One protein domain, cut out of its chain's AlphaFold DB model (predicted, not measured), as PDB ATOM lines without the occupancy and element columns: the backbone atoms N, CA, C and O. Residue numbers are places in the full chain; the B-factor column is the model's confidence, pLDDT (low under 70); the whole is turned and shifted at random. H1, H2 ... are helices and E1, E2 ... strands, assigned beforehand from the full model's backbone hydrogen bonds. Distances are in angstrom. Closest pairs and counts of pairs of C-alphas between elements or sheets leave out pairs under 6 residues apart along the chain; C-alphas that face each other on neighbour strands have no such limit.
ATOM      1  N   LEU A 205      -5.222  54.106  18.299       77.12
ATOM      2  CA  LEU A 205      -5.846  53.288  17.260       77.12
ATOM      3  C   LEU A 205      -6.540  52.060  17.860       77.12
ATOM      4  O   LEU A 205      -5.921  51.185  18.468       77.12
ATOM      5  N   LYS A 206      -7.858  51.979  17.664       85.31
ATOM      6  CA  LYS A 206      -8.699  50.865  18.125       85.31
ATOM      7  C   LYS A 206      -9.122  49.953  16.986       85.31
ATOM      8  O   LYS A 206      -9.278  48.761  17.231       85.31
ATOM      9  N   SER A 207      -9.276  50.491  15.782       84.50
ATOM     10  CA  SER A 207      -9.795  49.781  14.619       84.50
ATOM     11  C   SER A 207      -8.931  50.019  13.386       84.50
ATOM     12  O   SER A 207      -8.592  51.156  13.077       84.50
ATOM     13  N   LEU A 208      -8.608  48.952  12.662       85.81
ATOM     14  CA  LEU A 208      -7.901  49.002  11.386       85.81
ATOM     15  C   LEU A 208      -8.671  48.189  10.348       85.81
ATOM     16  O   LEU A 208      -8.942  47.008  10.557       85.81
ATOM     17  N   ASN A 209      -8.999  48.819   9.230       84.06
ATOM     18  CA  ASN A 209      -9.610  48.185   8.075       84.06
ATOM     19  C   ASN A 209      -8.561  48.135   6.961       84.06
ATOM     20  O   ASN A 209      -8.105  49.181   6.514       84.06
ATOM     21  N   LEU A 210      -8.165  46.941   6.533       82.50
ATOM     22  CA  LEU A 210      -7.217  46.743   5.439       82.50
ATOM     23  C   LEU A 210      -7.964  46.243   4.209       82.50
ATOM     24  O   LEU A 210      -8.630  45.204   4.277       82.50
ATOM     25  N   LEU A 211      -7.844  46.971   3.104       78.81
ATOM     26  CA  LEU A 211      -8.506  46.658   1.846       78.81
ATOM     27  C   LEU A 211      -7.504  46.181   0.800       78.81
ATOM     28  O   LEU A 211      -6.436  46.772   0.650       78.81
ATOM     29  N   ASP A 212      -7.874  45.118   0.087       74.12
ATOM     30  CA  ASP A 212      -7.189  44.644  -1.119       74.12
ATOM     31  C   ASP A 212      -5.663  44.475  -0.953       74.12
ATOM     32  O   ASP A 212      -4.891  44.761  -1.866       74.12
ATOM     33  N   LEU A 213      -5.214  43.948   0.202       75.50
ATOM     34  CA  LEU A 213      -3.814  43.518   0.366       75.50
ATOM     35  C   LEU A 213      -3.439  42.551  -0.776       75.50
ATOM     36  O   LEU A 213      -4.303  41.914  -1.369       75.50
ATOM     37  N   HIS A 214      -2.159  42.394  -1.084       70.88
ATOM     38  CA  HIS A 214      -1.691  41.361  -2.013       70.88
ATOM     39  C   HIS A 214      -0.753  40.386  -1.290       70.88
ATOM     40  O   HIS A 214      -0.279  40.638  -0.185       70.88
ATOM     41  N   ASP A 215      -0.492  39.245  -1.911       64.44
ATOM     42  CA  ASP A 215       0.334  38.132  -1.434       64.44
ATOM     43  C   ASP A 215       1.781  38.518  -1.082       64.44
ATOM     44  O   ASP A 215       2.373  37.954  -0.163       64.44
ATOM     45  N   GLY A 216       2.345  39.505  -1.777       67.38
ATOM     46  CA  GLY A 216       3.682  40.042  -1.499       67.38
ATOM     47  C   GLY A 216       3.745  41.051  -0.346       67.38
ATOM     48  O   GLY A 216       4.838  41.502  -0.009       67.38
ATOM     49  N   PHE A 217       2.606  41.429   0.236       75.69
ATOM     50  CA  PHE A 217       2.541  42.501   1.220       75.69
ATOM     51  C   PHE A 217       3.062  42.049   2.589       75.69
ATOM     52  O   PHE A 217       2.583  41.074   3.176       75.69
ATOM     53  N   ILE A 218       4.025  42.785   3.143       77.94
ATOM     54  CA  ILE A 218       4.618  42.486   4.450       77.94
ATOM     55  C   ILE A 218       4.318  43.566   5.490       77.94
ATOM     56  O   ILE A 218       4.196  44.746   5.195       77.94
ATOM     57  N   PHE A 219       4.250  43.163   6.760       79.25
ATOM     58  CA  PHE A 219       4.216  44.096   7.891       79.25
ATOM     59  C   PHE A 219       5.598  44.179   8.548       79.25
ATOM     60  O   PHE A 219       6.259  43.134   8.672       79.25
ATOM     61  N   PRO A 220       6.000  45.350   9.081       76.56
ATOM     62  CA  PRO A 220       7.183  45.479   9.926       76.56
ATOM     63  C   PRO A 220       7.200  44.469  11.086       76.56
ATOM     64  O   PRO A 220       6.163  43.973  11.546       76.56
ATOM     65  N   LYS A 221       8.395  44.128  11.587       78.38
ATOM     66  CA  LYS A 221       8.536  43.168  12.703       78.38
ATOM     67  C   LYS A 221       7.918  43.688  14.005       78.38
ATOM     68  O   LYS A 221       7.371  42.881  14.752       78.38
ATOM     69  N   SER A 222       7.998  44.998  14.237       78.00
ATOM     70  CA  SER A 222       7.453  45.709  15.403       78.00
ATOM     71  C   SER A 222       5.942  45.937  15.339       78.00
ATOM     72  O   SER A 222       5.349  46.344  16.334       78.00
ATOM     73  N   PHE A 223       5.313  45.692  14.187       81.44
ATOM     74  CA  PHE A 223       3.901  45.987  13.991       81.44
ATOM     75  C   PHE A 223       3.008  45.097  14.863       81.44
ATOM     76  O   PHE A 223       3.170  43.874  14.884       81.44
ATOM     77  N   MET A 224       2.031  45.705  15.535       85.38
ATOM     78  CA  MET A 224       1.010  45.023  16.330       85.38
ATOM     79  C   MET A 224      -0.371  45.470  15.861       85.38
ATOM     80  O   MET A 224      -0.596  46.662  15.659       85.38
ATOM     81  N   PHE A 225      -1.303  44.530  15.712       88.94
ATOM     82  CA  PHE A 225      -2.674  44.875  15.350       88.94
ATOM     83  C   PHE A 225      -3.390  45.582  16.514       88.94
ATOM     84  O   PHE A 225      -3.149  45.238  17.680       88.94
ATOM     85  N   PRO A 226      -4.285  46.546  16.222       90.25
ATOM     86  CA  PRO A 226      -5.149  47.141  17.233       90.25
ATOM     87  C   PRO A 226      -6.248  46.153  17.664       90.25
ATOM     88  O   PRO A 226      -6.278  44.996  17.242       90.25
ATOM     89  N   LYS A 227      -7.164  46.608  18.526       94.00
ATOM     90  CA  LYS A 227      -8.243  45.769  19.076       94.00
ATOM     91  C   LYS A 227      -9.161  45.189  18.003       94.00
ATOM     92  O   LYS A 227      -9.555  44.033  18.116       94.00
ATOM     93  N   ASN A 228      -9.489  45.972  16.982       93.81
ATOM     94  CA  ASN A 228     -10.392  45.572  15.912       93.81
ATOM     95  C   ASN A 228      -9.634  45.564  14.587       93.81
ATOM     96  O   ASN A 228      -9.027  46.568  14.213       93.81
ATOM     97  N   LEU A 229      -9.703  44.453  13.865       93.12
ATOM     98  CA  LEU A 229      -9.153  44.330  12.522       93.12
ATOM     99  C   LEU A 229     -10.226  43.806  11.576       93.12
ATOM    100  O   LEU A 229     -10.833  42.764  11.822       93.12
ATOM    101  N   LYS A 230     -10.421  44.510  10.468       91.50
ATOM    102  CA  LYS A 230     -11.206  44.033   9.335       91.50
ATOM    103  C   LYS A 230     -10.293  43.941   8.126       91.50
ATOM    104  O   LYS A 230      -9.636  44.911   7.772       91.50
ATOM    105  N   LEU A 231     -10.249  42.775   7.505       87.38
ATOM    106  CA  LEU A 231      -9.590  42.566   6.224       87.38
ATOM    107  C   LEU A 231     -10.680  42.379   5.184       87.38
ATOM    108  O   LEU A 231     -11.620  41.619   5.424       87.38
ATOM    109  N   SER A 232     -10.609  43.085   4.065       83.25
ATOM    110  CA  SER A 232     -11.611  42.943   3.011       83.25
ATOM    111  C   SER A 232     -10.983  42.983   1.630       83.25
ATOM    112  O   SER A 232     -10.087  43.780   1.378       83.25
ATOM    113  N   THR A 233     -11.455  42.124   0.733       76.75
ATOM    114  CA  THR A 233     -11.034  42.104  -0.674       76.75
ATOM    115  C   THR A 233     -12.228  42.317  -1.585       76.75
ATOM    116  O   THR A 233     -13.119  41.463  -1.620       76.75
ATOM    117  N   PHE A 234     -12.240  43.434  -2.319       67.75
ATOM    118  CA  PHE A 234     -13.380  43.884  -3.121       67.75
ATOM    119  C   PHE A 234     -13.117  43.847  -4.626       67.75
ATOM    120  O   PHE A 234     -13.945  43.313  -5.368       67.75
ATOM    121  N   HIS A 235     -11.974  44.368  -5.076       56.22
ATOM    122  CA  HIS A 235     -11.783  44.719  -6.490       56.22
ATOM    123  C   HIS A 235     -10.606  44.032  -7.180       56.22
ATOM    124  O   HIS A 235     -10.392  44.213  -8.379       56.22
ATOM    125  N   SER A 236      -9.851  43.214  -6.460       51.94
ATOM    126  CA  SER A 236      -8.541  42.802  -6.938       51.94
ATOM    127  C   SER A 236      -8.595  41.604  -7.912       51.94
ATOM    128  O   SER A 236      -9.137  40.534  -7.623       51.94
ATOM    129  N   SER A 237      -7.958  41.772  -9.077       50.34
ATOM    130  CA  SER A 237      -7.470  40.688  -9.947       50.34
ATOM    131  C   SER A 237      -6.276  39.937  -9.331       50.34
ATOM    132  O   SER A 237      -5.657  39.111 -10.000       50.34
ATOM    133  N   TYR A 238      -5.937  40.233  -8.073       53.81
ATOM    134  CA  TYR A 238      -4.712  39.830  -7.403       53.81
ATOM    135  C   TYR A 238      -4.940  38.697  -6.396       53.81
ATOM    136  O   TYR A 238      -6.014  38.496  -5.810       53.81
ATOM    137  N   ASN A 239      -3.885  37.910  -6.210       52.09
ATOM    138  CA  ASN A 239      -3.902  36.660  -5.471       52.09
ATOM    139  C   ASN A 239      -3.721  36.890  -3.964       52.09
ATOM    140  O   ASN A 239      -2.723  36.482  -3.393       52.09
ATOM    141  N   MET A 240      -4.694  37.472  -3.263       53.28
ATOM    142  CA  MET A 240      -4.684  37.383  -1.793       53.28
ATOM    143  C   MET A 240      -4.880  35.937  -1.349       53.28
ATOM    144  O   MET A 240      -5.995  35.417  -1.438       53.28
ATOM    145  N   GLU A 241      -3.817  35.297  -0.868       52.50
ATOM    146  CA  GLU A 241      -3.894  34.076  -0.072       52.50
ATOM    147  C   GLU A 241      -3.870  34.459   1.408       52.50
ATOM    148  O   GLU A 241      -2.840  34.868   1.942       52.50
ATOM    149  N   TYR A 242      -5.007  34.313   2.095       60.00
ATOM    150  CA  TYR A 242      -5.099  34.510   3.542       60.00
ATOM    151  C   TYR A 242      -4.440  33.334   4.275       60.00
ATOM    152  O   TYR A 242      -5.098  32.529   4.931       60.00
ATOM    153  N   THR A 243      -3.123  33.203   4.155       56.12
ATOM    154  CA  THR A 243      -2.336  32.221   4.898       56.12
ATOM    155  C   THR A 243      -1.816  32.867   6.184       56.12
ATOM    156  O   THR A 243      -0.934  33.723   6.198       56.12
ATOM    157  N   SER A 244      -2.390  32.463   7.315       56.03
ATOM    158  CA  SER A 244      -2.060  32.959   8.666       56.03
ATOM    159  C   SER A 244      -0.577  32.991   9.015       56.03
ATOM    160  O   SER A 244      -0.177  33.878   9.766       56.03
ATOM    161  N   GLN A 245       0.240  32.088   8.466       54.72
ATOM    162  CA  GLN A 245       1.687  32.054   8.708       54.72
ATOM    163  C   GLN A 245       2.383  33.372   8.321       54.72
ATOM    164  O   GLN A 245       3.387  33.757   8.931       54.72
ATOM    165  N   TRP A 246       1.823  34.105   7.356       65.06
ATOM    166  CA  TRP A 246       2.336  35.399   6.917       65.06
ATOM    167  C   TRP A 246       1.756  36.556   7.735       65.06
ATOM    168  O   TRP A 246       2.489  37.466   8.144       65.06
ATOM    169  N   LEU A 247       0.457  36.488   8.038       75.25
ATOM    170  CA  LEU A 247      -0.298  37.613   8.584       75.25
ATOM    171  C   LEU A 247      -0.432  37.596  10.117       75.25
ATOM    172  O   LEU A 247      -0.078  38.570  10.785       75.25
ATOM    173  N   PHE A 248      -0.869  36.474  10.692       82.50
ATOM    174  CA  PHE A 248      -1.262  36.337  12.100       82.50
ATOM    175  C   PHE A 248      -0.165  35.711  12.963       82.50
ATOM    176  O   PHE A 248      -0.387  34.748  13.695       82.50
ATOM    177  N   LYS A 249       1.045  36.275  12.906       81.75
ATOM    178  CA  LYS A 249       2.134  35.852  13.798       81.75
ATOM    179  C   LYS A 249       1.740  36.088  15.267       81.75
ATOM    180  O   LYS A 249       1.173  37.148  15.548       81.75
ATOM    181  N   PRO A 250       2.108  35.201  16.216       81.12
ATOM    182  CA  PRO A 250       1.683  35.303  17.617       81.12
ATOM    183  C   PRO A 250       1.909  36.685  18.241       81.12
ATOM    184  O   PRO A 250       1.021  37.228  18.890       81.12
ATOM    185  N   GLN A 251       3.059  37.307  17.979       83.44
ATOM    186  CA  GLN A 251       3.400  38.645  18.477       83.44
ATOM    187  C   GLN A 251       2.469  39.768  17.984       83.44
ATOM    188  O   GLN A 251       2.286  40.759  18.681       83.44
ATOM    189  N   ARG A 252       1.854  39.621  16.803       86.81
ATOM    190  CA  ARG A 252       1.044  40.677  16.173       86.81
ATOM    191  C   ARG A 252      -0.393  40.697  16.668       86.81
ATOM    192  O   ARG A 252      -1.040  41.735  16.611       86.81
ATOM    193  N   VAL A 253      -0.893  39.556  17.140       90.50
ATOM    194  CA  VAL A 253      -2.315  39.349  17.455       90.50
ATOM    195  C   VAL A 253      -2.644  39.480  18.946       90.50
ATOM    196  O   VAL A 253      -3.782  39.270  19.350       90.50
ATOM    197  N   GLN A 254      -1.665  39.863  19.773       91.44
ATOM    198  CA  GLN A 254      -1.785  39.926  21.238       91.44
ATOM    199  C   GLN A 254      -2.882  40.879  21.741       91.44
ATOM    200  O   GLN A 254      -3.381  40.715  22.855       91.44
ATOM    201  N   ASN A 255      -3.244  41.881  20.939       92.12
ATOM    202  CA  ASN A 255      -4.242  42.889  21.293       92.12
ATOM    203  C   ASN A 255      -5.581  42.726  20.569       92.12
ATOM    204  O   ASN A 255      -6.513  43.442  20.922       92.12
ATOM    205  N   LEU A 256      -5.685  41.805  19.605       95.06
ATOM    206  CA  LEU A 256      -6.904  41.613  18.823       95.06
ATOM    207  C   LEU A 256      -8.035  41.073  19.699       95.06
ATOM    208  O   LEU A 256      -7.918  39.999  20.287       95.06
ATOM    209  N   GLU A 257      -9.128  41.827  19.742       97.81
ATOM    210  CA  GLU A 257     -10.401  41.469  20.365       97.81
ATOM    211  C   GLU A 257     -11.448  41.095  19.301       97.81
ATOM    212  O   GLU A 257     -12.241  40.184  19.530       97.81
ATOM    213  N   HIS A 258     -11.429  41.746  18.132       97.88
ATOM    214  CA  HIS A 258     -12.381  41.504  17.044       97.88
ATOM    215  C   HIS A 258     -11.653  41.355  15.702       97.88
ATOM    216  O   HIS A 258     -10.873  42.229  15.316       97.88
ATOM    217  N   LEU A 259     -11.935  40.272  14.975       96.19
ATOM    218  CA  LEU A 259     -11.387  40.011  13.643       96.19
ATOM    219  C   LEU A 259     -12.496  39.662  12.648       96.19
ATOM    220  O   LEU A 259     -13.225  38.692  12.844       96.19
ATOM    221  N   SER A 260     -12.583  40.431  11.560       94.50
ATOM    222  CA  SER A 260     -13.441  40.138  10.406       94.50
ATOM    223  C   SER A 260     -12.599  39.919   9.151       94.50
ATOM    224  O   SER A 260     -11.763  40.755   8.811       94.50
ATOM    225  N   LEU A 261     -12.831  38.806   8.461       91.44
ATOM    226  CA  LEU A 261     -12.243  38.471   7.166       91.44
ATOM    227  C   LEU A 261     -13.354  38.462   6.121       91.44
ATOM    228  O   LEU A 261     -14.252  37.622   6.183       91.44
ATOM    229  N   GLU A 262     -13.303  39.383   5.169       87.19
ATOM    230  CA  GLU A 262     -14.308  39.512   4.119       87.19
ATOM    231  C   GLU A 262     -13.677  39.280   2.745       87.19
ATOM    232  O   GLU A 262     -12.711  39.938   2.370       87.19
ATOM    233  N   ASP A 263     -14.226  38.342   1.978       78.44
ATOM    234  CA  ASP A 263     -13.812  38.113   0.594       78.44
ATOM    235  C   ASP A 263     -15.027  38.217  -0.327       78.44
ATOM    236  O   ASP A 263     -15.915  37.363  -0.300       78.44
ATOM    237  N   SER A 264     -15.101  39.276  -1.131       71.06
ATOM    238  CA  SER A 264     -16.149  39.435  -2.145       71.06
ATOM    239  C   SER A 264     -15.665  39.136  -3.564       71.06
ATOM    240  O   SER A 264     -16.356  39.468  -4.529       71.06
ATOM    241  N   ARG A 265     -14.495  38.503  -3.736       66.88
ATOM    242  CA  ARG A 265     -14.016  38.108  -5.066       66.88
ATOM    243  C   ARG A 265     -14.880  36.982  -5.627       66.88
ATOM    244  O   ARG A 265     -14.881  35.851  -5.144       66.88
ATOM    245  N   ASN A 266     -15.559  37.275  -6.731       64.69
ATOM    246  CA  ASN A 266     -16.427  36.304  -7.396       64.69
ATOM    247  C   ASN A 266     -15.663  35.260  -8.226       64.69
ATOM    248  O   ASN A 266     -16.152  34.139  -8.361       64.69
ATOM    249  N   MET A 267     -14.510  35.607  -8.817       58.88
ATOM    250  CA  MET A 267     -13.880  34.780  -9.861       58.88
ATOM    251  C   MET A 267     -12.692  33.923  -9.410       58.88
ATOM    252  O   MET A 267     -12.476  32.888 -10.022       58.88
ATOM    253  N   ASN A 268     -11.976  34.281  -8.341       64.75
ATOM    254  CA  ASN A 268     -10.800  33.536  -7.864       64.75
ATOM    255  C   ASN A 268     -10.737  33.519  -6.326       64.75
ATOM    256  O   ASN A 268      -9.837  34.125  -5.741       64.75
ATOM    257  N   PRO A 269     -11.702  32.884  -5.641       66.81
ATOM    258  CA  PRO A 269     -11.688  32.842  -4.189       66.81
ATOM    259  C   PRO A 269     -10.527  31.947  -3.727       66.81
ATOM    260  O   PRO A 269     -10.387  30.801  -4.158       66.81
ATOM    261  N   LYS A 270      -9.649  32.486  -2.883       71.12
ATOM    262  CA  LYS A 270      -8.476  31.764  -2.374       71.12
ATOM    263  C   LYS A 270      -8.773  31.118  -1.029       71.12
ATOM    264  O   LYS A 270      -9.724  31.474  -0.338       71.12
ATOM    265  N   THR A 271      -7.933  30.158  -0.660       80.69
ATOM    266  CA  THR A 271      -8.035  29.491   0.633       80.69
ATOM    267  C   THR A 271      -7.744  30.470   1.767       80.69
ATOM    268  O   THR A 271      -6.724  31.162   1.753       80.69
ATOM    269  N   ILE A 272      -8.621  30.490   2.769       86.19
ATOM    270  CA  ILE A 272      -8.377  31.148   4.051       86.19
ATOM    271  C   ILE A 272      -7.852  30.088   5.013       86.19
ATOM    272  O   ILE A 272      -8.562  29.139   5.317       86.19
ATOM    273  N   SER A 273      -6.626  30.236   5.503       87.75
ATOM    274  CA  SER A 273      -5.980  29.263   6.391       87.75
ATOM    275  C   SER A 273      -5.504  29.925   7.677       87.75
ATOM    276  O   SER A 273      -4.563  30.718   7.646       87.75
ATOM    277  N   ILE A 274      -6.079  29.552   8.821       90.50
ATOM    278  CA  ILE A 274      -5.658  29.957  10.168       90.50
ATOM    279  C   ILE A 274      -5.020  28.761  10.883       90.50
ATOM    280  O   ILE A 274      -5.715  27.878  11.373       90.50
ATOM    281  N   ILE A 275      -3.689  28.715  10.902       90.38
ATOM    282  CA  ILE A 275      -2.884  27.568  11.318       90.38
ATOM    283  C   ILE A 275      -1.898  28.015  12.394       90.38
ATOM    284  O   ILE A 275      -1.126  28.941  12.159       90.38
ATOM    285  N   ASP A 276      -1.894  27.319  13.530       91.06
ATOM    286  CA  ASP A 276      -0.945  27.519  14.634       91.06
ATOM    287  C   ASP A 276      -0.959  28.957  15.187       91.06
ATOM    288  O   ASP A 276       0.071  29.615  15.353       91.06
ATOM    289  N   VAL A 277      -2.168  29.469  15.445       90.06
ATOM    290  CA  VAL A 277      -2.385  30.826  15.960       90.06
ATOM    291  C   VAL A 277      -3.081  30.778  17.316       90.06
ATOM    292  O   VAL A 277      -4.126  30.146  17.478       90.06
ATOM    293  N   ASN A 278      -2.513  31.506  18.279       93.81
ATOM    294  CA  ASN A 278      -3.103  31.746  19.592       93.81
ATOM    295  C   ASN A 278      -3.523  33.215  19.723       93.81
ATOM    296  O   ASN A 278      -2.670  34.105  19.704       93.81
ATOM    297  N   PHE A 279      -4.821  33.453  19.888       95.50
ATOM    298  CA  PHE A 279      -5.402  34.768  20.106       95.50
ATOM    299  C   PHE A 279      -5.811  34.955  21.578       95.50
ATOM    300  O   PHE A 279      -6.918  34.580  21.970       95.50
ATOM    301  N   PRO A 280      -4.965  35.582  22.413       95.62
ATOM    302  CA  PRO A 280      -5.189  35.631  23.860       95.62
ATOM    303  C   PRO A 280      -6.348  36.543  24.284       95.62
ATOM    304  O   PRO A 280      -6.869  36.378  25.382       95.62
ATOM    305  N   LYS A 281      -6.731  37.518  23.448       97.38
ATOM    306  CA  LYS A 281      -7.762  38.526  23.763       97.38
ATOM    307  C   LYS A 281      -8.987  38.483  22.850       97.38
ATOM    308  O   LYS A 281      -9.889  39.298  23.030       97.38
ATOM    309  N   MET A 282      -9.030  37.556  21.893       97.56
ATOM    310  CA  MET A 282     -10.094  37.514  20.891       97.56
ATOM    311  C   MET A 282     -11.430  37.205  21.545       97.56
ATOM    312  O   MET A 282     -11.532  36.225  22.270       97.56
ATOM    313  N   LYS A 283     -12.437  38.018  21.242       97.88
ATOM    314  CA  LYS A 283     -13.834  37.865  21.658       97.88
ATOM    315  C   LYS A 283     -14.734  37.515  20.481       97.88
ATOM    316  O   LYS A 283     -15.741  36.832  20.661       97.88
ATOM    317  N   GLU A 284     -14.374  37.947  19.275       98.06
ATOM    318  CA  GLU A 284     -15.192  37.751  18.082       98.06
ATOM    319  C   GLU A 284     -14.348  37.471  16.841       98.06
ATOM    320  O   GLU A 284     -13.458  38.243  16.489       98.06
ATOM    321  N   PHE A 285     -14.683  36.389  16.141       97.19
ATOM    322  CA  PHE A 285     -14.036  35.992  14.901       97.19
ATOM    323  C   PHE A 285     -15.085  35.737  13.817       97.19
ATOM    324  O   PHE A 285     -15.982  34.901  13.980       97.19
ATOM    325  N   LYS A 286     -14.961  36.445  12.694       96.44
ATOM    326  CA  LYS A 286     -15.898  36.376  11.574       96.44
ATOM    327  C   LYS A 286     -15.177  36.156  10.253       96.44
ATOM    328  O   LYS A 286     -14.210  36.843   9.943       96.44
ATOM    329  N   VAL A 287     -15.700  35.235   9.450       93.00
ATOM    330  CA  VAL A 287     -15.348  35.071   8.036       93.00
ATOM    331  C   VAL A 287     -16.617  35.200   7.218       93.00
ATOM    332  O   VAL A 287     -17.583  34.481   7.467       93.00
ATOM    333  N   ASN A 288     -16.614  36.087   6.231       89.12
ATOM    334  CA  ASN A 288     -17.713  36.242   5.296       89.12
ATOM    335  C   ASN A 288     -17.185  36.231   3.863       89.12
ATOM    336  O   ASN A 288     -16.430  37.115   3.467       89.12
ATOM    337  N   CYS A 289     -17.590  35.240   3.076       83.06
ATOM    338  CA  CYS A 289     -17.263  35.187   1.660       83.06
ATOM    339  C   CYS A 289     -18.545  35.360   0.849       83.06
ATOM    340  O   CYS A 289     -19.448  34.515   0.879       83.06
ATOM    341  N   TYR A 290     -18.634  36.459   0.109       72.62
ATOM    342  CA  TYR A 290     -19.848  36.818  -0.607       72.62
ATOM    343  C   TYR A 290     -19.921  36.077  -1.943       72.62
ATOM    344  O   TYR A 290     -19.219  36.416  -2.886       72.62
ATOM    345  N   LYS A 291     -20.798  35.062  -2.004       66.19
ATOM    346  CA  LYS A 291     -21.213  34.323  -3.217       66.19
ATOM    347  C   LYS A 291     -20.081  34.049  -4.230       66.19
ATOM    348  O   LYS A 291     -20.264  34.326  -5.418       66.19
ATOM    349  N   PRO A 292     -18.944  33.459  -3.819       63.81
ATOM    350  CA  PRO A 292     -17.897  33.163  -4.781       63.81
ATOM    351  C   PRO A 292     -18.441  32.195  -5.838       63.81
ATOM    352  O   PRO A 292     -19.080  31.199  -5.499       63.81
ATOM    353  N   ARG A 293     -18.230  32.474  -7.129       66.75
ATOM    354  CA  ARG A 293     -18.731  31.617  -8.221       66.75
ATOM    355  C   ARG A 293     -18.058  30.240  -8.214       66.75
ATOM    356  O   ARG A 293     -18.648  29.268  -8.680       66.75
ATOM    357  N   TYR A 294     -16.841  30.169  -7.678       70.06
ATOM    358  CA  TYR A 294     -16.022  28.966  -7.585       70.06
ATOM    359  C   TYR A 294     -15.890  28.491  -6.137       70.06
ATOM    360  O   TYR A 294     -16.111  29.251  -5.192       70.06
ATOM    361  N   LYS A 295     -15.536  27.215  -5.964       75.75
ATOM    362  CA  LYS A 295     -15.280  26.648  -4.637       75.75
ATOM    363  C   LYS A 295     -14.053  27.298  -4.006       75.75
ATOM    364  O   LYS A 295     -13.066  27.551  -4.688       75.75
ATOM    365  N   SER A 296     -14.124  27.514  -2.702       80.31
ATOM    366  CA  SER A 296     -13.004  27.967  -1.872       80.31
ATOM    367  C   SER A 296     -12.824  27.038  -0.682       80.31
ATOM    368  O   SER A 296     -13.657  26.161  -0.444       80.31
ATOM    369  N   SER A 297     -11.741  27.208   0.066       87.94
ATOM    370  CA  SER A 297     -11.504  26.434   1.280       87.94
ATOM    371  C   SER A 297     -11.226  27.355   2.456       87.94
ATOM    372  O   SER A 297     -10.550  28.371   2.312       87.94
ATOM    373  N   ILE A 298     -11.747  27.002   3.626       91.12
ATOM    374  CA  ILE A 298     -11.468  27.699   4.880       91.12
ATOM    375  C   ILE A 298     -10.936  26.661   5.864       91.12
ATOM    376  O   ILE A 298     -11.635  25.708   6.199       91.12
ATOM    377  N   ILE A 299      -9.695  26.823   6.303       92.38
ATOM    378  CA  ILE A 299      -8.963  25.845   7.102       92.38
ATOM    379  C   ILE A 299      -8.580  26.474   8.439       92.38
ATOM    380  O   ILE A 299      -7.921  27.509   8.471       92.38
ATOM    381  N   PHE A 300      -8.942  25.822   9.538       93.69
ATOM    382  CA  PHE A 300      -8.442  26.108  10.880       93.69
ATOM    383  C   PHE A 300      -7.652  24.904  11.373       93.69
ATOM    384  O   PHE A 300      -8.157  23.784  11.321       93.69
ATOM    385  N   GLN A 301      -6.429  25.128  11.847       93.56
ATOM    386  CA  GLN A 301      -5.604  24.081  12.437       93.56
ATOM    387  C   GLN A 301      -4.858  24.610  13.665       93.56
ATOM    388  O   GLN A 301      -4.211  25.651  13.568       93.56
ATOM    389  N   LYS A 302      -4.890  23.906  14.805       93.75
ATOM    390  CA  LYS A 302      -4.216  24.349  16.049       93.75
ATOM    391  C   LYS A 302      -4.635  25.771  16.457       93.75
ATOM    392  O   LYS A 302      -3.802  26.616  16.790       93.75
ATOM    393  N   PHE A 303      -5.927  26.064  16.354       94.31
ATOM    394  CA  PHE A 303      -6.486  27.378  16.659       94.31
ATOM    395  C   PHE A 303      -6.785  27.484  18.155       94.31
ATOM    396  O   PHE A 303      -7.476  26.628  18.705       94.31
ATOM    397  N   LYS A 304      -6.311  28.550  18.812       95.38
ATOM    398  CA  LYS A 304      -6.574  28.804  20.238       95.38
ATOM    399  C   LYS A 304      -7.103  30.217  20.453       95.38
ATOM    400  O   LYS A 304      -6.451  31.179  20.050       95.38
ATOM    401  N   ALA A 305      -8.254  30.348  21.105       95.94
ATOM    402  CA  ALA A 305      -8.832  31.632  21.497       95.94
ATOM    403  C   ALA A 305      -9.784  31.457  22.693       95.94
ATOM    404  O   ALA A 305     -11.001  31.414  22.540       95.94
ATOM    405  N   ASP A 306      -9.241  31.338  23.904       95.06
ATOM    406  CA  ASP A 306     -10.043  30.976  25.085       95.06
ATOM    407  C   ASP A 306     -11.080  32.030  25.490       95.06
ATOM    408  O   ASP A 306     -12.077  31.680  26.113       95.06
ATOM    409  N   LEU A 307     -10.880  33.304  25.137       96.06
ATOM    410  CA  LEU A 307     -11.833  34.390  25.405       96.06
ATOM    411  C   LEU A 307     -12.873  34.583  24.289       96.06
ATOM    412  O   LEU A 307     -13.703  35.487  24.384       96.06
ATOM    413  N   LEU A 308     -12.827  33.761  23.235       97.12
ATOM    414  CA  LEU A 308     -13.703  33.891  22.078       97.12
ATOM    415  C   LEU A 308     -15.137  33.582  22.488       97.12
ATOM    416  O   LEU A 308     -15.414  32.475  22.926       97.12
ATOM    417  N   GLU A 309     -16.044  34.535  22.292       96.50
ATOM    418  CA  GLU A 309     -17.470  34.372  22.579       96.50
ATOM    419  C   GLU A 309     -18.267  34.049  21.310       96.50
ATOM    420  O   GLU A 309     -19.223  33.275  21.356       96.50
ATOM    421  N   ASN A 310     -17.877  34.632  20.172       97.25
ATOM    422  CA  ASN A 310     -18.603  34.516  18.909       97.25
ATOM    423  C   ASN A 310     -17.677  34.064  17.779       97.25
ATOM    424  O   ASN A 310     -16.729  34.765  17.422       97.25
ATOM    425  N   PHE A 311     -18.002  32.928  17.170       96.88
ATOM    426  CA  PHE A 311     -17.348  32.409  15.976       96.88
ATOM    427  C   PHE A 311     -18.375  32.258  14.859       96.88
ATOM    428  O   PHE A 311     -19.382  31.561  15.024       96.88
ATOM    429  N   SER A 312     -18.122  32.880  13.708       96.69
ATOM    430  CA  SER A 312     -18.989  32.700  12.546       96.69
ATOM    431  C   SER A 312     -18.235  32.586  11.231       96.69
ATOM    432  O   SER A 312     -17.416  33.447  10.908       96.69
ATOM    433  N   ILE A 313     -18.599  31.589  10.430       94.44
ATOM    434  CA  ILE A 313     -18.214  31.466   9.024       94.44
ATOM    435  C   ILE A 313     -19.479  31.553   8.175       94.44
ATOM    436  O   ILE A 313     -20.424  30.799   8.394       94.44
ATOM    437  N   SER A 314     -19.484  32.439   7.185       91.44
ATOM    438  CA  SER A 314     -20.557  32.590   6.209       91.44
ATOM    439  C   SER A 314     -19.991  32.511   4.797       91.44
ATOM    440  O   SER A 314     -19.515  33.502   4.254       91.44
ATOM    441  N   SER A 315     -20.013  31.320   4.198       88.00
ATOM    442  CA  SER A 315     -19.597  31.108   2.811       88.00
ATOM    443  C   SER A 315     -20.256  29.859   2.228       88.00
ATOM    444  O   SER A 315     -19.757  28.746   2.361       88.00
ATOM    445  N   SER A 316     -21.376  30.024   1.525       85.88
ATOM    446  CA  SER A 316     -22.174  28.900   1.009       85.88
ATOM    447  C   SER A 316     -21.443  27.978   0.020       85.88
ATOM    448  O   SER A 316     -21.934  26.886  -0.247       85.88
ATOM    449  N   ASN A 317     -20.306  28.421  -0.529       85.69
ATOM    450  CA  ASN A 317     -19.516  27.718  -1.544       85.69
ATOM    451  C   ASN A 317     -18.110  27.321  -1.042       85.69
ATOM    452  O   ASN A 317     -17.297  26.843  -1.834       85.69
ATOM    453  N   ALA A 318     -17.805  27.519   0.249       88.06
ATOM    454  CA  ALA A 318     -16.532  27.102   0.837       88.06
ATOM    455  C   ALA A 318     -16.602  25.708   1.465       88.06
ATOM    456  O   ALA A 318     -17.558  25.377   2.167       88.06
ATOM    457  N   ASP A 319     -15.547  24.925   1.278       90.56
ATOM    458  CA  ASP A 319     -15.278  23.723   2.059       90.56
ATOM    459  C   ASP A 319     -14.520  24.119   3.336       90.56
ATOM    460  O   ASP A 319     -13.426  24.682   3.277       90.56
ATOM    461  N   VAL A 320     -15.114  23.861   4.501       92.75
ATOM    462  CA  VAL A 320     -14.557  24.231   5.806       92.75
ATOM    463  C   VAL A 320     -13.895  23.018   6.456       92.75
ATOM    464  O   VAL A 320     -14.539  21.988   6.644       92.75
ATOM    465  N   LYS A 321     -12.628  23.143   6.856       94.88
ATOM    466  CA  LYS A 321     -11.911  22.141   7.653       94.88
ATOM    467  C   LYS A 321     -11.438  22.762   8.963       94.88
ATOM    468  O   LYS A 321     -10.746  23.771   8.941       94.88
ATOM    469  N   ILE A 322     -11.785  22.153  10.087       94.38
ATOM    470  CA  ILE A 322     -11.337  22.553  11.423       94.38
ATOM    471  C   ILE A 322     -10.650  21.349  12.063       94.38
ATOM    472  O   ILE A 322     -11.217  20.262  12.069       94.38
ATOM    473  N   ASP A 323      -9.440  21.541  12.576       95.38
ATOM    474  CA  ASP A 323      -8.662  20.532  13.297       95.38
ATOM    475  C   ASP A 323      -7.934  21.177  14.489       95.38
ATOM    476  O   ASP A 323      -7.330  22.237  14.343       95.38
ATOM    477  N   ASP A 324      -7.984  20.559  15.666       94.12
ATOM    478  CA  ASP A 324      -7.360  21.057  16.908       94.12
ATOM    479  C   ASP A 324      -7.788  22.505  17.223       94.12
ATOM    480  O   ASP A 324      -7.019  23.465  17.114       94.12
ATOM    481  N   PHE A 325      -9.079  22.669  17.527       94.38
ATOM    482  CA  PHE A 325      -9.704  23.964  17.795       94.38
ATOM    483  C   PHE A 325     -10.076  24.082  19.268       94.38
ATOM    484  O   PHE A 325     -10.859  23.283  19.783       94.38
ATOM    485  N   ARG A 326      -9.579  25.133  19.919       94.94
ATOM    486  CA  ARG A 326      -9.833  25.438  21.325       94.94
ATOM    487  C   ARG A 326     -10.375  26.855  21.494       94.94
ATOM    488  O   ARG A 326      -9.685  27.837  21.210       94.94
ATOM    489  N   ALA A 327     -11.589  26.953  22.028       93.75
ATOM    490  CA  ALA A 327     -12.215  28.205  22.447       93.75
ATOM    491  C   ALA A 327     -13.158  27.951  23.633       93.75
ATOM    492  O   ALA A 327     -14.343  27.676  23.457       93.75
ATOM    493  N   GLN A 328     -12.620  28.015  24.851       90.69
ATOM    494  CA  GLN A 328     -13.329  27.590  26.063       90.69
ATOM    495  C   GLN A 328     -14.593  28.413  26.382       90.69
ATOM    496  O   GLN A 328     -15.570  27.856  26.880       90.69
ATOM    497  N   ASN A 329     -14.620  29.714  26.071       92.06
ATOM    498  CA  ASN A 329     -15.738  30.609  26.414       92.06
ATOM    499  C   ASN A 329     -16.717  30.889  25.266       92.06
ATOM    500  O   ASN A 329     -17.454  31.878  25.308       92.06
ATOM    501  N   ILE A 330     -16.733  30.038  24.242       92.31
ATOM    502  CA  ILE A 330     -17.585  30.272  23.081       92.31
ATOM    503  C   ILE A 330     -19.062  30.116  23.428       92.31
ATOM    504  O   ILE A 330     -19.487  29.064  23.890       92.31
ATOM    505  N   LYS A 331     -19.838  31.164  23.148       93.25
ATOM    506  CA  LYS A 331     -21.294  31.201  23.318       93.25
ATOM    507  C   LYS A 331     -21.998  30.857  22.017       93.25
ATOM    508  O   LYS A 331     -22.936  30.069  22.012       93.25
ATOM    509  N   ASN A 332     -21.523  31.418  20.904       93.31
ATOM    510  CA  ASN A 332     -22.113  31.222  19.584       93.31
ATOM    511  C   ASN A 332     -21.084  30.683  18.596       93.31
ATOM    512  O   ASN A 332     -20.103  31.354  18.278       93.31
ATOM    513  N   PHE A 333     -21.363  29.502  18.052       93.50
ATOM    514  CA  PHE A 333     -20.584  28.882  16.988       93.50
ATOM    515  C   PHE A 333     -21.488  28.641  15.779       93.50
ATOM    516  O   PHE A 333     -22.409  27.825  15.836       93.50
ATOM    517  N   THR A 334     -21.263  29.372  14.686       95.44
ATOM    518  CA  THR A 334     -22.076  29.264  13.465       95.44
ATOM    519  C   THR A 334     -21.214  29.044  12.227       95.44
ATOM    520  O   THR A 334     -20.294  29.807  11.957       95.44
ATOM    521  N   ILE A 335     -21.538  28.037  11.423       93.69
ATOM    522  CA  ILE A 335     -20.897  27.794  10.127       93.69
ATOM    523  C   ILE A 335     -21.975  27.670   9.057       93.69
ATOM    524  O   ILE A 335     -22.879  26.853   9.186       93.69
ATOM    525  N   LEU A 336     -21.856  28.441   7.982       91.88
ATOM    526  CA  LEU A 336     -22.547  28.240   6.713       91.88
ATOM    527  C   LEU A 336     -21.493  27.926   5.647       91.88
ATOM    528  O   LEU A 336     -20.642  28.770   5.366       91.88
ATOM    529  N   ALA A 337     -21.550  26.721   5.081       90.69
ATOM    530  CA  ALA A 337     -20.517  26.165   4.204       90.69
ATOM    531  C   ALA A 337     -21.101  25.292   3.076       90.69
ATOM    532  O   ALA A 337     -22.244  24.843   3.163       90.69
ATOM    533  N   ASN A 338     -20.311  24.993   2.042       89.69
ATOM    534  CA  ASN A 338     -20.609  23.933   1.069       89.69
ATOM    535  C   ASN A 338     -20.361  22.539   1.661       89.69
ATOM    536  O   ASN A 338     -21.158  21.624   1.471       89.69
ATOM    537  N   SER A 339     -19.266  22.380   2.404       88.88
ATOM    538  CA  SER A 339     -18.973  21.194   3.212       88.88
ATOM    539  C   SER A 339     -18.260  21.601   4.499       88.88
ATOM    540  O   SER A 339     -17.682  22.685   4.575       88.88
ATOM    541  N   CYS A 340     -18.333  20.770   5.536       93.00
ATOM    542  CA  CYS A 340     -17.672  21.043   6.807       93.00
ATOM    543  C   CYS A 340     -17.152  19.747   7.435       93.00
ATOM    544  O   CYS A 340     -17.923  18.807   7.637       93.00
ATOM    545  N   THR A 341     -15.863  19.728   7.767       92.19
ATOM    546  CA  THR A 341     -15.204  18.666   8.529       92.19
ATOM    547  C   THR A 341     -14.593  19.277   9.780       92.19
ATOM    548  O   THR A 341     -13.851  20.253   9.685       92.19
ATOM    549  N   ILE A 342     -14.897  18.704  10.943       92.81
ATOM    550  CA  ILE A 342     -14.363  19.140  12.235       92.81
ATOM    551  C   ILE A 342     -13.739  17.933  12.932       92.81
ATOM    552  O   ILE A 342     -14.412  16.928  13.162       92.81
ATOM    553  N   GLU A 343     -12.463  18.049  13.271       92.06
ATOM    554  CA  GLU A 343     -11.660  17.076  14.006       92.06
ATOM    555  C   GLU A 343     -11.070  17.764  15.249       92.06
ATOM    556  O   GLU A 343     -10.800  18.962  15.231       92.06
ATOM    557  N   ASN A 344     -10.910  17.030  16.355       90.50
ATOM    558  CA  ASN A 344     -10.261  17.522  17.583       90.50
ATOM    559  C   ASN A 344     -10.776  18.895  18.082       90.50
ATOM    560  O   ASN A 344      -9.997  19.766  18.463       90.50
ATOM    561  N   LEU A 345     -12.097  19.099  18.068       89.69
ATOM    562  CA  LEU A 345     -12.723  20.259  18.701       89.69
ATOM    563  C   LEU A 345     -12.735  20.056  20.222       89.69
ATOM    564  O   LEU A 345     -13.363  19.113  20.706       89.69
ATOM    565  N   GLU A 346     -12.049  20.924  20.963       89.62
ATOM    566  CA  GLU A 346     -12.079  20.923  22.427       89.62
ATOM    567  C   GLU A 346     -13.462  21.374  22.918       89.62
ATOM    568  O   GLU A 346     -14.039  22.327  22.384       89.62
ATOM    569  N   GLU A 347     -14.013  20.675  23.911       82.88
ATOM    570  CA  GLU A 347     -15.359  20.951  24.420       82.88
ATOM    571  C   GLU A 347     -15.396  22.322  25.127       82.88
ATOM    572  O   GLU A 347     -14.597  22.558  26.039       82.88
ATOM    573  N   PRO A 348     -16.285  23.242  24.710       83.75
ATOM    574  CA  PRO A 348     -16.414  24.552  25.337       83.75
ATOM    575  C   PRO A 348     -17.204  24.508  26.651       83.75
ATOM    576  O   PRO A 348     -18.102  23.688  26.826       83.75
ATOM    577  N   ILE A 349     -16.917  25.450  27.553       82.31
ATOM    578  CA  ILE A 349     -17.541  25.547  28.885       82.31
ATOM    579  C   ILE A 349     -18.950  26.148  28.800       82.31
ATOM    580  O   ILE A 349     -19.859  25.684  29.483       82.31
ATOM    581  N   ASN A 350     -19.134  27.190  27.980       73.12
ATOM    582  CA  ASN A 350     -20.307  28.077  28.021       73.12
ATOM    583  C   ASN A 350     -21.003  28.225  26.655       73.12
ATOM    584  O   ASN A 350     -21.170  29.341  26.168       73.12
ATOM    585  N   MET A 351     -21.388  27.109  26.027       81.38
ATOM    586  CA  MET A 351     -21.966  27.110  24.676       81.38
ATOM    587  C   MET A 351     -23.492  27.235  24.674       81.38
ATOM    588  O   MET A 351     -24.205  26.275  24.963       81.38
ATOM    589  N   ASP A 352     -23.983  28.404  24.258       81.50
ATOM    590  CA  ASP A 352     -25.414  28.689  24.109       81.50
ATOM    591  C   ASP A 352     -25.961  28.179  22.767       81.50
ATOM    592  O   ASP A 352     -27.067  27.640  22.689       81.50
ATOM    593  N   SER A 353     -25.204  28.357  21.677       83.56
ATOM    594  CA  SER A 353     -25.626  27.949  20.340       83.56
ATOM    595  C   SER A 353     -24.496  27.359  19.497       83.56
ATOM    596  O   SER A 353     -23.406  27.916  19.372       83.56
ATOM    597  N   PHE A 354     -24.800  26.225  18.862       87.44
ATOM    598  CA  PHE A 354     -23.918  25.532  17.926       87.44
ATOM    599  C   PHE A 354     -24.698  25.170  16.664       87.44
ATOM    600  O   PHE A 354     -25.626  24.360  16.702       87.44
ATOM    601  N   LYS A 355     -24.364  25.805  15.539       90.12
ATOM    602  CA  LYS A 355     -25.115  25.704  14.283       90.12
ATOM    603  C   LYS A 355     -24.174  25.478  13.108       90.12
ATOM    604  O   LYS A 355     -23.283  26.281  12.852       90.12
ATOM    605  N   ILE A 356     -24.413  24.412  12.351       85.62
ATOM    606  CA  ILE A 356     -23.703  24.129  11.100       85.62
ATOM    607  C   ILE A 356     -24.742  23.933   9.995       85.62
ATOM    608  O   ILE A 356     -25.563  23.020  10.053       85.62
ATOM    609  N   TYR A 357     -24.687  24.794   8.986       85.50
ATOM    610  CA  TYR A 357     -25.520  24.785   7.793       85.50
ATOM    611  C   TYR A 357     -24.650  24.404   6.596       85.50
ATOM    612  O   TYR A 357     -23.784  25.170   6.175       85.50
ATOM    613  N   VAL A 358     -24.868  23.206   6.057       81.62
ATOM    614  CA  VAL A 358     -24.115  22.692   4.908       81.62
ATOM    615  C   VAL A 358     -25.018  22.667   3.682       81.62
ATOM    616  O   VAL A 358     -26.070  22.025   3.696       81.62
ATOM    617  N   ASN A 359     -24.610  23.358   2.622       67.31
ATOM    618  CA  ASN A 359     -25.343  23.428   1.367       67.31
ATOM    619  C   ASN A 359     -25.068  22.149   0.553       67.31
ATOM    620  O   ASN A 359     -24.208  22.123  -0.321       67.31
ATOM    621  N   MET A 360     -25.749  21.044   0.872       47.91
ATOM    622  CA  MET A 360     -25.614  19.812   0.089       47.91
ATOM    623  C   MET A 360     -26.204  20.021  -1.312       47.91
ATOM    624  O   MET A 360     -27.413  19.898  -1.505       47.91
ATOM    625  N   GLN A 361     -25.360  20.260  -2.319       42.78
ATOM    626  CA  GLN A 361     -25.727  19.884  -3.684       42.78
ATOM    627  C   GLN A 361     -25.749  18.354  -3.747       42.78
ATOM    628  O   GLN A 361     -24.717  17.685  -3.712       42.78
ATOM    629  N   TYR A 362     -26.963  17.813  -3.745       31.00
ATOM    630  CA  TYR A 362     -27.278  16.392  -3.763       31.00
ATOM    631  C   TYR A 362     -26.729  15.733  -5.040       31.00
ATOM    632  O   TYR A 362     -27.408  15.695  -6.060       31.00
TER     633      TYR A 362
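What this domain is: This is residues 205 to 362 of the 380 residues of a protein of Wickerhamomyces ciferrii (strain ATCC 14091 / BCRC 22168 / CBS 111 / JCM 3599 / NBRC 0793 / NRRL Y-1031 F-60-10) (UniProt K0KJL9). The chain is wound in stacked turns, a solenoid with two walls of parallel strands face to face: the wider wall is E1 E2 E3 E5 E7 E9 E11, and E4 E6 E8 E10 make the narrower one. From E3 on, the turns swing from one wall to the other and back; in the first turn residues 212 to 227, with no named element, take the way round, and in the second the short H1 lies beside E4, at that edge of the narrower wall. The printed part has 158 residues, with eleven named strands and one named helix in the order E1 E2 H1 E3 E4 E5 E6 E7 E8 E9 E10 E11; it is mostly strand, though under half of its residues are in named elements. It is compact, with a radius of gyration of the C-alphas of 15.0 A and spans of 39 by 35 by 22 A.

Where its parts are: E1, residues 207 to 211, begins at C-alpha 207 (-9.795, 49.781, 14.619). E2 is residues 228 to 233, 17.0 A long, H1 residues 244 to 247, 5.0 A, and E3 residues 258 to 263, 16.9 A. E4 is residues 272 to 278, beginning at C-alpha 272 (-8.377, 31.148, 4.051), and E5 residues 284 to 289. E6, residues 296 to 304, is 23.0 A long and bends by 58 degrees at residue 301. E7 is residues 310 to 314. E8, residues 318 to 326, is 21.6 A long and bends by 68 degrees at residue 323. E9 is residues 332 to 337, E10 residues 339 to 345, and E11 residues 353 to 358, ending at C-alpha 358 (-24.115, 22.692, 4.908).

How they stand to each other: In the larger sheet E1 and E11 are the edge strands. E1 and E2 are parallel at 11 degrees, with N 210 and O 230 2.8 A apart, within hydrogen-bond range. E3 and E5 are parallel at 5 degrees, with N 261 and O 286 at 2.8 A. The other sheet, twisted with C-alphas up to 4.1 A off its best plane, has E6 and E8 parallel at 4 degrees, with N 300 and O 321 at 2.8 A. The two sheets form a sandwich, two sheets face to face, 10.0 A centre to centre where they face each other. E2, H1 and E3 are a strand-helix-strand unit, parallel neighbour strands with a helix between, and its crossover is right-handed. H1 only grazes the smaller sheet; the closest C-alphas of H1 and E4 are those of Ser 244 and Ile 274, 4.9 A apart. H1 is too short for any O i to N i+4 pair; its one O i to N i+3 pair is within range.

The domain as a whole: The C-alphas farthest apart, those of Ser 222 and Tyr 362, are 49.3 A apart. The printed part has no cut, and the link from E1 to E2 is long, with 16 residues. The mean pLDDT of the printed part is 83.1; it is under 70 at residues 215 to 216, 234 to 246, 265 to 269, 291 to 293 and 359 to 362.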